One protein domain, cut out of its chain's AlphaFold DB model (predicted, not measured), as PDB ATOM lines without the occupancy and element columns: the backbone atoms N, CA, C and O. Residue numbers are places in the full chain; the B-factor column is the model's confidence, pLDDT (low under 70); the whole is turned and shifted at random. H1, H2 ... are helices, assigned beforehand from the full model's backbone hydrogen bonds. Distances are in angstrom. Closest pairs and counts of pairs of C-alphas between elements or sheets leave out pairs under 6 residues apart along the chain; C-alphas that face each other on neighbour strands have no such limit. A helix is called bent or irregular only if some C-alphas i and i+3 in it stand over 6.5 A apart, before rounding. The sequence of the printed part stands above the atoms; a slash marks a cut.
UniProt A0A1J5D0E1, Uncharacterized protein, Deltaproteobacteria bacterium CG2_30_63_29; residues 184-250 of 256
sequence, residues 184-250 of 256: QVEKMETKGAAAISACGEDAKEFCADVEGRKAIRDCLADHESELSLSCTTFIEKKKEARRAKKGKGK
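Overview. This is residues 184 to 250 of the 256 residues of an uncharacterized protein of Deltaproteobacteria bacterium CG2_30_63_29 (UniProt A0A1J5D0E1). H1 kinks, and its later part packs with H2 and residues 230 to 234 of H3 into a small body; two helical arms stick out, residues 184 to 191 and 239 to 250. The 67 printed residues include three named helices, H1, H2, H3 in order: all helix. It is only just compact, close to loose: radius of gyration of the C-alphas 12.9 A, spans 37 by 32 by 21 A.

Along the chain. Find C-alpha 184 at (327.424, 245.369, 390.028), where H1, residues 184 to 206, begins; it runs 30.9 A, kinks 63 degrees near residue 199, and is irregular, C-alphas 198 and 201 being 8.0 A apart. H2 is residues 213 to 222, 14.5 A. H3, residues 229 to 250, runs 31.9 A to C-alpha 250 at (337.389, 273.202, 401.232).

Arrangement. H1, with residues 195 to 202 alone, touches H3 at a steep tilt of 55 degrees, opposite ways; the closest C-alphas, Cys 199 and Cys 231, are 4.6 A apart. With residues 202 to 206 alone it touches H2, the closest C-alphas, Ala 203 and Leu 220, 6.7 A apart. O i to N i+4 pairs within hydrogen-bond range are complete in H2 and H3, 14 of 19 in H1.

Size, cuts and confidence. The printed part has no cut; both links are short. Residues 247 to 250 have pLDDT under 70.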
ATOM      1  N   GLN A 184     327.846 244.070 389.497       89.94
ATOM      2  CA  GLN A 184     327.424 245.369 390.028       89.94
ATOM      3  C   GLN A 184     326.421 245.249 391.175       89.94
ATOM      4  O   GLN A 184     326.489 246.055 392.110       89.94
ATOM      5  N   VAL A 185     325.532 244.257 391.148       86.88
ATOM      6  CA  VAL A 185     324.652 243.920 392.275       86.88
ATOM      7  C   VAL A 185     325.498 243.526 393.486       86.88
ATOM      8  O   VAL A 185     325.348 244.137 394.545       86.88
ATOM      9  N   GLU A 186     326.486 242.651 393.316       86.31
ATOM     10  CA  GLU A 186     327.402 242.227 394.386       86.31
ATOM     11  C   GLU A 186     328.234 243.394 394.939       86.31
ATOM     12  O   GLU A 186     328.390 243.586 396.151       86.31
ATOM     13  N   LYS A 187     328.705 244.288 394.064       83.69
ATOM     14  CA  LYS A 187     329.386 245.527 394.476       83.69
ATOM     15  C   LYS A 187     328.484 246.461 395.289       83.69
ATOM     16  O   LYS A 187     328.972 247.300 396.052       83.69
ATOM     17  N   MET A 188     327.170 246.388 395.101       74.06
ATOM     18  CA  MET A 188     326.199 247.170 395.864       74.06
ATOM     19  C   MET A 188     325.812 246.483 397.176       74.06
ATOM     20  O   MET A 188     325.632 247.185 398.177       74.06
ATOM     21  N   GLU A 189     325.759 245.154 397.189       74.88
ATOM     22  CA  GLU A 189     325.590 244.323 398.383       74.88
ATOM     23  C   GLU A 189     326.755 244.537 399.352       74.88
ATOM     24  O   GLU A 189     326.531 244.950 400.488       74.88
ATOM     25  N   THR A 190     328.002 244.450 398.886       72.75
ATOM     26  CA  THR A 190     329.213 244.675 399.704       72.75
ATOM     27  C   THR A 190     329.290 246.077 400.323       72.75
ATOM     28  O   THR A 190     329.705 246.247 401.471       72.75
ATOM     29  N   LYS A 191     328.834 247.115 399.610       70.38
ATOM     30  CA  LYS A 191     328.802 248.498 400.128       70.38
ATOM     31  C   LYS A 191     327.787 248.707 401.253       70.38
ATOM     32  O   LYS A 191     327.948 249.653 402.029       70.38
ATOM     33  N   GLY A 192     326.732 247.895 401.304       73.38
ATOM     34  CA  GLY A 192     325.724 247.905 402.368       73.38
ATOM     35  C   GLY A 192     326.009 246.892 403.475       73.38
ATOM     36  O   GLY A 192     325.711 247.180 404.631       73.38
ATOM     37  N   ALA A 193     326.640 245.768 403.130       79.25
ATOM     38  CA  ALA A 193     326.903 244.640 404.012       79.25
ATOM     39  C   ALA A 193     327.677 245.059 405.257       79.25
ATOM     40  O   ALA A 193     327.247 244.737 406.349       79.25
ATOM     41  N   ALA A 194     328.719 245.884 405.120       85.75
ATOM     42  CA  ALA A 194     329.501 246.341 406.271       85.75
ATOM     43  C   ALA A 194     328.696 247.178 407.286       85.75
ATOM     44  O   ALA A 194     329.048 247.219 408.457       85.75
ATOM     45  N   ALA A 195     327.645 247.883 406.846       88.81
ATOM     46  CA  ALA A 195     326.763 248.617 407.757       88.81
ATOM     47  C   ALA A 195     325.727 247.687 408.397       88.81
ATOM     48  O   ALA A 195     325.416 247.843 409.568       88.81
ATOM     49  N   ILE A 196     325.209 246.726 407.630       88.81
ATOM     50  CA  ILE A 196     324.249 245.731 408.122       88.81
ATOM     51  C   ILE A 196     324.931 244.787 409.119       88.81
ATOM     52  O   ILE A 196     324.358 244.490 410.152       88.81
ATOM     53  N   SER A 197     326.163 244.358 408.857       89.88
ATOM     54  CA  SER A 197     326.919 243.495 409.764       89.88
ATOM     55  C   SER A 197     327.329 244.207 411.048       89.88
ATOM     56  O   SER A 197     327.448 243.562 412.075       89.88
ATOM     57  N   ALA A 198     327.587 245.517 410.986       94.00
ATOM     58  CA  ALA A 198     328.021 246.286 412.150       94.00
ATOM     59  C   ALA A 198     326.858 246.832 412.984       94.00
ATOM     60  O   ALA A 198     327.027 247.009 414.173       94.00
ATOM     61  N   CYS A 199     325.718 247.153 412.371       95.19
ATOM     62  CA  CYS A 199     324.618 247.861 413.035       95.19
ATOM     63  C   CYS A 199     323.256 247.190 412.836       95.19
ATOM     64  O   CYS A 199     322.234 247.796 413.128       95.19
ATOM     65  N   GLY A 200     323.196 246.006 412.225       94.00
ATOM     66  CA  GLY A 200     321.930 245.396 411.815       94.00
ATOM     67  C   GLY A 200     321.065 244.942 412.982       94.00
ATOM     68  O   GLY A 200     319.847 245.027 412.877       94.00
ATOM     69  N   GLU A 201     321.679 244.476 414.067       96.06
ATOM     70  CA  GLU A 201     320.968 244.101 415.294       96.06
ATOM     71  C   GLU A 201     320.532 245.350 416.058       96.06
ATOM     72  O   GLU A 201     319.338 245.519 416.279       96.06
ATOM     73  N   ASP A 202     321.447 246.298 416.276       96.81
ATOM     74  CA  ASP A 202     321.128 247.588 416.901       96.81
ATOM     75  C   ASP A 202     320.011 248.339 416.151       96.81
ATOM     76  O   ASP A 202     319.102 248.910 416.741       96.81
ATOM     77  N   ALA A 203     320.018 248.312 414.815       95.31
ATOM     78  CA  ALA A 203     318.969 248.946 414.019       95.31
ATOM     79  C   ALA A 203     317.611 248.246 414.155       95.31
ATOM     80  O   ALA A 203     316.587 248.905 414.004       95.31
ATOM     81  N   LYS A 204     317.580 246.932 414.400       96.12
ATOM     82  CA  LYS A 204     316.327 246.210 414.659       96.12
ATOM     83  C   LYS A 204     315.810 246.483 416.063       96.12
ATOM     84  O   LYS A 204     314.605 246.558 416.236       96.12
ATOM     85  N   GLU A 205     316.703 246.609 417.034       96.94
ATOM     86  CA  GLU A 205     316.343 246.843 418.428       96.94
ATOM     87  C   GLU A 205     315.858 248.280 418.651       96.94
ATOM     88  O   GLU A 205     314.783 248.490 419.204       96.94
ATOM     89  N   PHE A 206     316.595 249.265 418.131       96.50
ATOM     90  CA  PHE A 206     316.343 250.682 418.412       96.50
ATOM     91  C   PHE A 206     315.625 251.432 417.279       96.50
ATOM     92  O   PHE A 206     315.066 252.500 417.504       96.50
ATOM     93  N   CYS A 207     315.625 250.905 416.047       96.38
ATOM     94  CA  CYS A 207     315.143 251.629 414.860       96.38
ATOM     95  C   CYS A 207     314.188 250.805 413.968       96.38
ATOM     96  O   CYS A 207     314.127 251.055 412.760       96.38
ATOM     97  N   ALA A 208     313.450 249.838 414.531       94.25
ATOM     98  CA  ALA A 208     312.598 248.899 413.786       94.25
ATOM     99  C   ALA A 208     311.591 249.579 412.835       94.25
ATOM    100  O   ALA A 208     311.437 249.147 411.693       94.25
ATOM    101  N   ASP A 209     310.964 250.673 413.280       93.56
ATOM    102  CA  ASP A 209     309.916 251.391 412.536       93.56
ATOM    103  C   ASP A 209     310.463 252.488 411.606       93.56
ATOM    104  O   ASP A 209     309.716 253.235 410.968       93.56
ATOM    105  N   VAL A 210     311.788 252.626 411.521       93.88
ATOM    106  CA  VAL A 210     312.423 253.715 410.781       93.88
ATOM    107  C   VAL A 210     312.716 253.290 409.348       93.88
ATOM    108  O   VAL A 210     313.655 252.547 409.059       93.88
ATOM    109  N   GLU A 211     311.969 253.849 408.397       88.38
ATOM    110  CA  GLU A 211     312.209 253.576 406.985       88.38
ATOM    111  C   GLU A 211     313.261 254.500 406.353       88.38
ATOM    112  O   GLU A 211     313.242 255.730 406.436       88.38
ATOM    113  N   GLY A 212     314.173 253.883 405.600       83.94
ATOM    114  CA  GLY A 212     315.115 254.581 404.734       83.94
ATOM    115  C   GLY A 212     316.491 254.821 405.357       83.94
ATOM    116  O   GLY A 212     316.662 255.270 406.485       83.94
ATOM    117  N   ARG A 213     317.533 254.599 404.544       84.69
ATOM    118  CA  ARG A 213     318.946 254.603 404.975       84.69
ATOM    119  C   ARG A 213     319.390 255.867 405.724       84.69
ATOM    120  O   ARG A 213     320.286 255.787 406.557       84.69
ATOM    121  N   LYS A 214     318.858 257.045 405.373       87.94
ATOM    122  CA  LYS A 214     319.207 258.295 406.069       87.94
ATOM    123  C   LYS A 214     318.573 258.332 407.458       87.94
ATOM    124  O   LYS A 214     319.291 258.646 408.393       87.94
ATOM    125  N   ALA A 215     317.284 258.015 407.556       92.00
ATOM    126  CA  ALA A 215     316.543 258.050 408.807       92.00
ATOM    127  C   ALA A 215     317.080 257.003 409.788       92.00
ATOM    128  O   ALA A 215     317.408 257.371 410.902       92.00
ATOM    129  N   ILE A 216     317.336 255.766 409.339       92.38
ATOM    130  CA  ILE A 216     317.944 254.712 410.178       92.38
ATOM    131  C   ILE A 216     319.290 255.166 410.745       92.38
ATOM    132  O   ILE A 216     319.585 254.978 411.914       92.38
ATOM    133  N   ARG A 217     320.128 255.796 409.920       91.12
ATOM    134  CA  ARG A 217     321.429 256.298 410.372       91.12
ATOM    135  C   ARG A 217     321.296 257.445 411.376       91.12
ATOM    136  O   ARG A 217     322.170 257.589 412.218       91.12
ATOM    137  N   ASP A 218     320.299 258.304 411.199       91.94
ATOM    138  CA  ASP A 218     320.063 259.420 412.110       91.94
ATOM    139  C   ASP A 218     319.494 258.872 413.443       91.94
ATOM    140  O   ASP A 218     320.054 259.192 414.479       91.94
ATOM    141  N   CYS A 219     318.561 257.911 413.404       96.19
ATOM    142  CA  CYS A 219     318.075 257.154 414.570       96.19
ATOM    143  C   CYS A 219     319.210 256.465 415.345       96.19
ATOM    144  O   CYS A 219     319.376 256.702 416.534       96.19
ATOM    145  N   LEU A 220     320.070 255.694 414.666       94.62
ATOM    146  CA  LEU A 220     321.235 255.074 415.307       94.62
ATOM    147  C   LEU A 220     322.157 256.115 415.962       94.62
ATOM    148  O   LEU A 220     322.766 255.839 416.983       94.62
ATOM    149  N   ALA A 221     322.284 257.316 415.391       91.12
ATOM    150  CA  ALA A 221     323.096 258.367 416.003       91.12
ATOM    151  C   ALA A 221     322.452 258.961 417.268       91.12
ATOM    152  O   ALA A 221     323.186 259.422 418.137       91.12
ATOM    153  N   ASP A 222     321.124 258.943 417.371       93.06
ATOM    154  CA  ASP A 222     320.397 259.396 418.560       93.06
ATOM    155  C   ASP A 222     320.463 258.354 419.697       93.06
ATOM    156  O   ASP A 222     320.437 258.727 420.866       93.06
ATOM    157  N   HIS A 223     320.664 257.075 419.357       94.38
ATOM    158  CA  HIS A 223     320.847 255.954 420.291       94.38
ATOM    159  C   HIS A 223     322.322 255.580 420.546       94.38
ATOM    160  O   HIS A 223     322.609 254.481 421.003       94.38
ATOM    161  N   GLU A 224     323.291 256.461 420.256       89.31
ATOM    162  CA  GLU A 224     324.735 256.137 420.235       89.31
ATOM    163  C   GLU A 224     325.267 255.463 421.517       89.31
ATOM    164  O   GLU A 224     326.146 254.604 421.437       89.31
ATOM    165  N   SER A 225     324.738 255.828 422.689       90.94
ATOM    166  CA  SER A 225     325.127 255.241 423.981       90.94
ATOM    167  C   SER A 225     324.569 253.839 424.232       90.94
ATOM    168  O   SER A 225     325.049 253.157 425.133       90.94
ATOM    169  N   GLU A 226     323.554 253.434 423.474       94.25
ATOM    170  CA  GLU A 226     322.825 252.171 423.632       94.25
ATOM    171  C   GLU A 226     323.248 251.125 422.588       94.25
ATOM    172  O   GLU A 226     322.915 249.952 422.725       94.25
ATOM    173  N   LEU A 227     324.016 251.522 421.565       95.69
ATOM    174  CA  LEU A 227     324.441 250.614 420.501       95.69
ATOM    175  C   LEU A 227     325.594 249.702 420.929       95.69
ATOM    176  O   LEU A 227     326.468 250.061 421.725       95.69
ATOM    177  N   SER A 228     325.691 248.564 420.249       96.88
ATOM    178  CA  SER A 228     326.853 247.690 420.295       96.88
ATOM    179  C   SER A 228     328.154 248.427 419.951       96.88
ATOM    180  O   SER A 228     328.220 249.312 419.088       96.88
ATOM    181  N   LEU A 229     329.260 247.971 420.552       96.31
ATOM    182  CA  LEU A 229     330.607 248.471 420.250       96.31
ATOM    183  C   LEU A 229     330.928 248.396 418.749       96.31
ATOM    184  O   LEU A 229     331.616 249.264 418.202       96.31
ATOM    185  N   SER A 230     330.424 247.356 418.081       95.31
ATOM    186  CA  SER A 230     330.612 247.154 416.650       95.31
ATOM    187  C   SER A 230     329.938 248.255 415.823       95.31
ATOM    188  O   SER A 230     330.571 248.810 414.913       95.31
ATOM    189  N   CYS A 231     328.719 248.659 416.192       95.75
ATOM    190  CA  CYS A 231     328.004 249.713 415.494       95.75
ATOM    191  C   CYS A 231     328.581 251.093 415.795       95.75
ATOM    192  O   CYS A 231     328.852 251.855 414.861       95.75
ATOM    193  N   THR A 232     328.873 251.394 417.062       95.00
ATOM    194  CA  THR A 232     329.458 252.682 417.466       95.00
ATOM    195  C   THR A 232     330.805 252.909 416.776       95.00
ATOM    196  O   THR A 232     331.019 253.943 416.138       95.00
ATOM    197  N   THR A 233     331.676 251.895 416.750       93.69
ATOM    198  CA  THR A 233     332.973 251.967 416.051       93.69
ATOM    199  C   THR A 233     332.797 252.186 414.547       93.69
ATOM    200  O   THR A 233     333.522 252.968 413.916       93.69
ATOM    201  N   PHE A 234     331.817 251.517 413.934       93.62
ATOM    202  CA  PHE A 234     331.520 251.697 412.518       93.62
ATOM    203  C   PHE A 234     331.011 253.112 412.216       93.62
ATOM    204  O   PHE A 234     331.460 253.735 411.243       93.62
ATOM    205  N   ILE A 235     330.098 253.633 413.036       91.44
ATOM    206  CA  ILE A 235     329.551 254.984 412.912       91.44
ATOM    207  C   ILE A 235     330.672 256.019 413.023       91.44
ATOM    208  O   ILE A 235     330.779 256.871 412.128       91.44
ATOM    209  N   GLU A 236     331.557 255.903 414.015       90.88
ATOM    210  CA  GLU A 236     332.695 256.809 414.203       90.88
ATOM    211  C   GLU A 236     333.640 256.798 413.002       90.88
ATOM    212  O   GLU A 236     333.863 257.836 412.366       90.88
ATOM    213  N   LYS A 237     334.067 255.615 412.549       91.19
ATOM    214  CA  LYS A 237     334.913 255.475 411.351       91.19
ATOM    215  C   LYS A 237     334.284 256.125 410.114       91.19
ATOM    216  O   LYS A 237     334.967 256.710 409.261       91.19
ATOM    217  N   LYS A 238     332.954 256.054 409.966       89.88
ATOM    218  CA  LYS A 238     332.242 256.734 408.870       89.88
ATOM    219  C   LYS A 238     332.127 258.243 409.092       89.88
ATOM    220  O   LYS A 238     332.205 258.981 408.098       89.88
ATOM    221  N   LYS A 239     331.934 258.724 410.325       88.69
ATOM    222  CA  LYS A 239     331.944 260.158 410.670       88.69
ATOM    223  C   LYS A 239     333.313 260.765 410.333       88.69
ATOM    224  O   LYS A 239     333.357 261.773 409.619       88.69
ATOM    225  N   GLU A 240     334.412 260.113 410.700       88.50
ATOM    226  CA  GLU A 240     335.789 260.521 410.372       88.50
ATOM    227  C   GLU A 240     336.044 260.588 408.863       88.50
ATOM    228  O   GLU A 240     336.452 261.626 408.334       88.50
ATOM    229  N   ALA A 241     335.702 259.528 408.122       85.50
ATOM    230  CA  ALA A 241     335.865 259.504 406.668       85.50
ATOM    231  C   ALA A 241     335.078 260.633 405.968       85.50
ATOM    232  O   ALA A 241     335.517 261.187 404.953       85.50
ATOM    233  N   ARG A 242     333.904 261.008 406.500       82.62
ATOM    234  CA  ARG A 242     333.119 262.153 406.002       82.62
ATOM    235  C   ARG A 242     333.785 263.488 406.334       82.62
ATOM    236  O   ARG A 242     333.784 264.370 405.473       82.62
ATOM    237  N   ARG A 243     334.348 263.644 407.537       85.19
ATOM    238  CA  ARG A 243     335.117 264.838 407.939       85.19
ATOM    239  C   ARG A 243     336.335 265.029 407.027       85.19
ATOM    240  O   ARG A 243     336.485 266.106 406.451       85.19
ATOM    241  N   ALA A 244     337.096 263.967 406.759       80.62
ATOM    242  CA  ALA A 244     338.244 263.992 405.848       80.62
ATOM    243  C   ALA A 244     337.867 264.434 404.418       80.62
ATOM    244  O   ALA A 244     338.552 265.256 403.807       80.62
ATOM    245  N   LYS A 245     336.735 263.954 403.879       75.75
ATOM    246  CA  LYS A 245     336.241 264.373 402.551       75.75
ATOM    247  C   LYS A 245     335.776 265.833 402.513       75.75
ATOM    248  O   LYS A 245     336.010 266.514 401.516       75.75
ATOM    249  N   LYS A 246     335.139 266.330 403.580       70.44
ATOM    250  CA  LYS A 246     334.728 267.744 403.689       70.44
ATOM    251  C   LYS A 246     335.936 268.688 403.766       70.44
ATOM    252  O   LYS A 246     335.892 269.746 403.145       70.44
ATOM    253  N   GLY A 247     337.011 268.289 404.452       61.78
ATOM    254  CA  GLY A 247     338.265 269.051 404.512       61.78
ATOM    255  C   GLY A 247     338.952 269.192 403.147       61.78
ATOM    256  O   GLY A 247     339.365 270.288 402.774       61.78
ATOM    257  N   LYS A 248     338.982 268.116 402.345       57.91
ATOM    258  CA  LYS A 248     339.535 268.145 400.976       57.91
ATOM    259  C   LYS A 248     338.740 269.050 400.024       57.91
ATOM    260  O   LYS A 248     339.331 269.767 399.229       57.91
ATOM    261  N   GLY A 249     337.411 269.080 400.144       50.44
ATOM    262  CA  GLY A 249     336.553 269.945 399.323       50.44
ATOM    263  C   GLY A 249     336.612 271.440 399.666       50.44
ATOM    264  O   GLY A 249     336.139 272.250 398.870       50.44
ATOM    265  N   LYS A 250     337.161 271.805 400.835       42.59
ATOM    266  CA  LYS A 250     337.389 273.202 401.232       42.59
ATOM    267  C   LYS A 250     338.715 273.717 400.659       42.59
ATOM    268  O   LYS A 250     338.693 274.715 399.957       42.59
TER     269      LYS A 250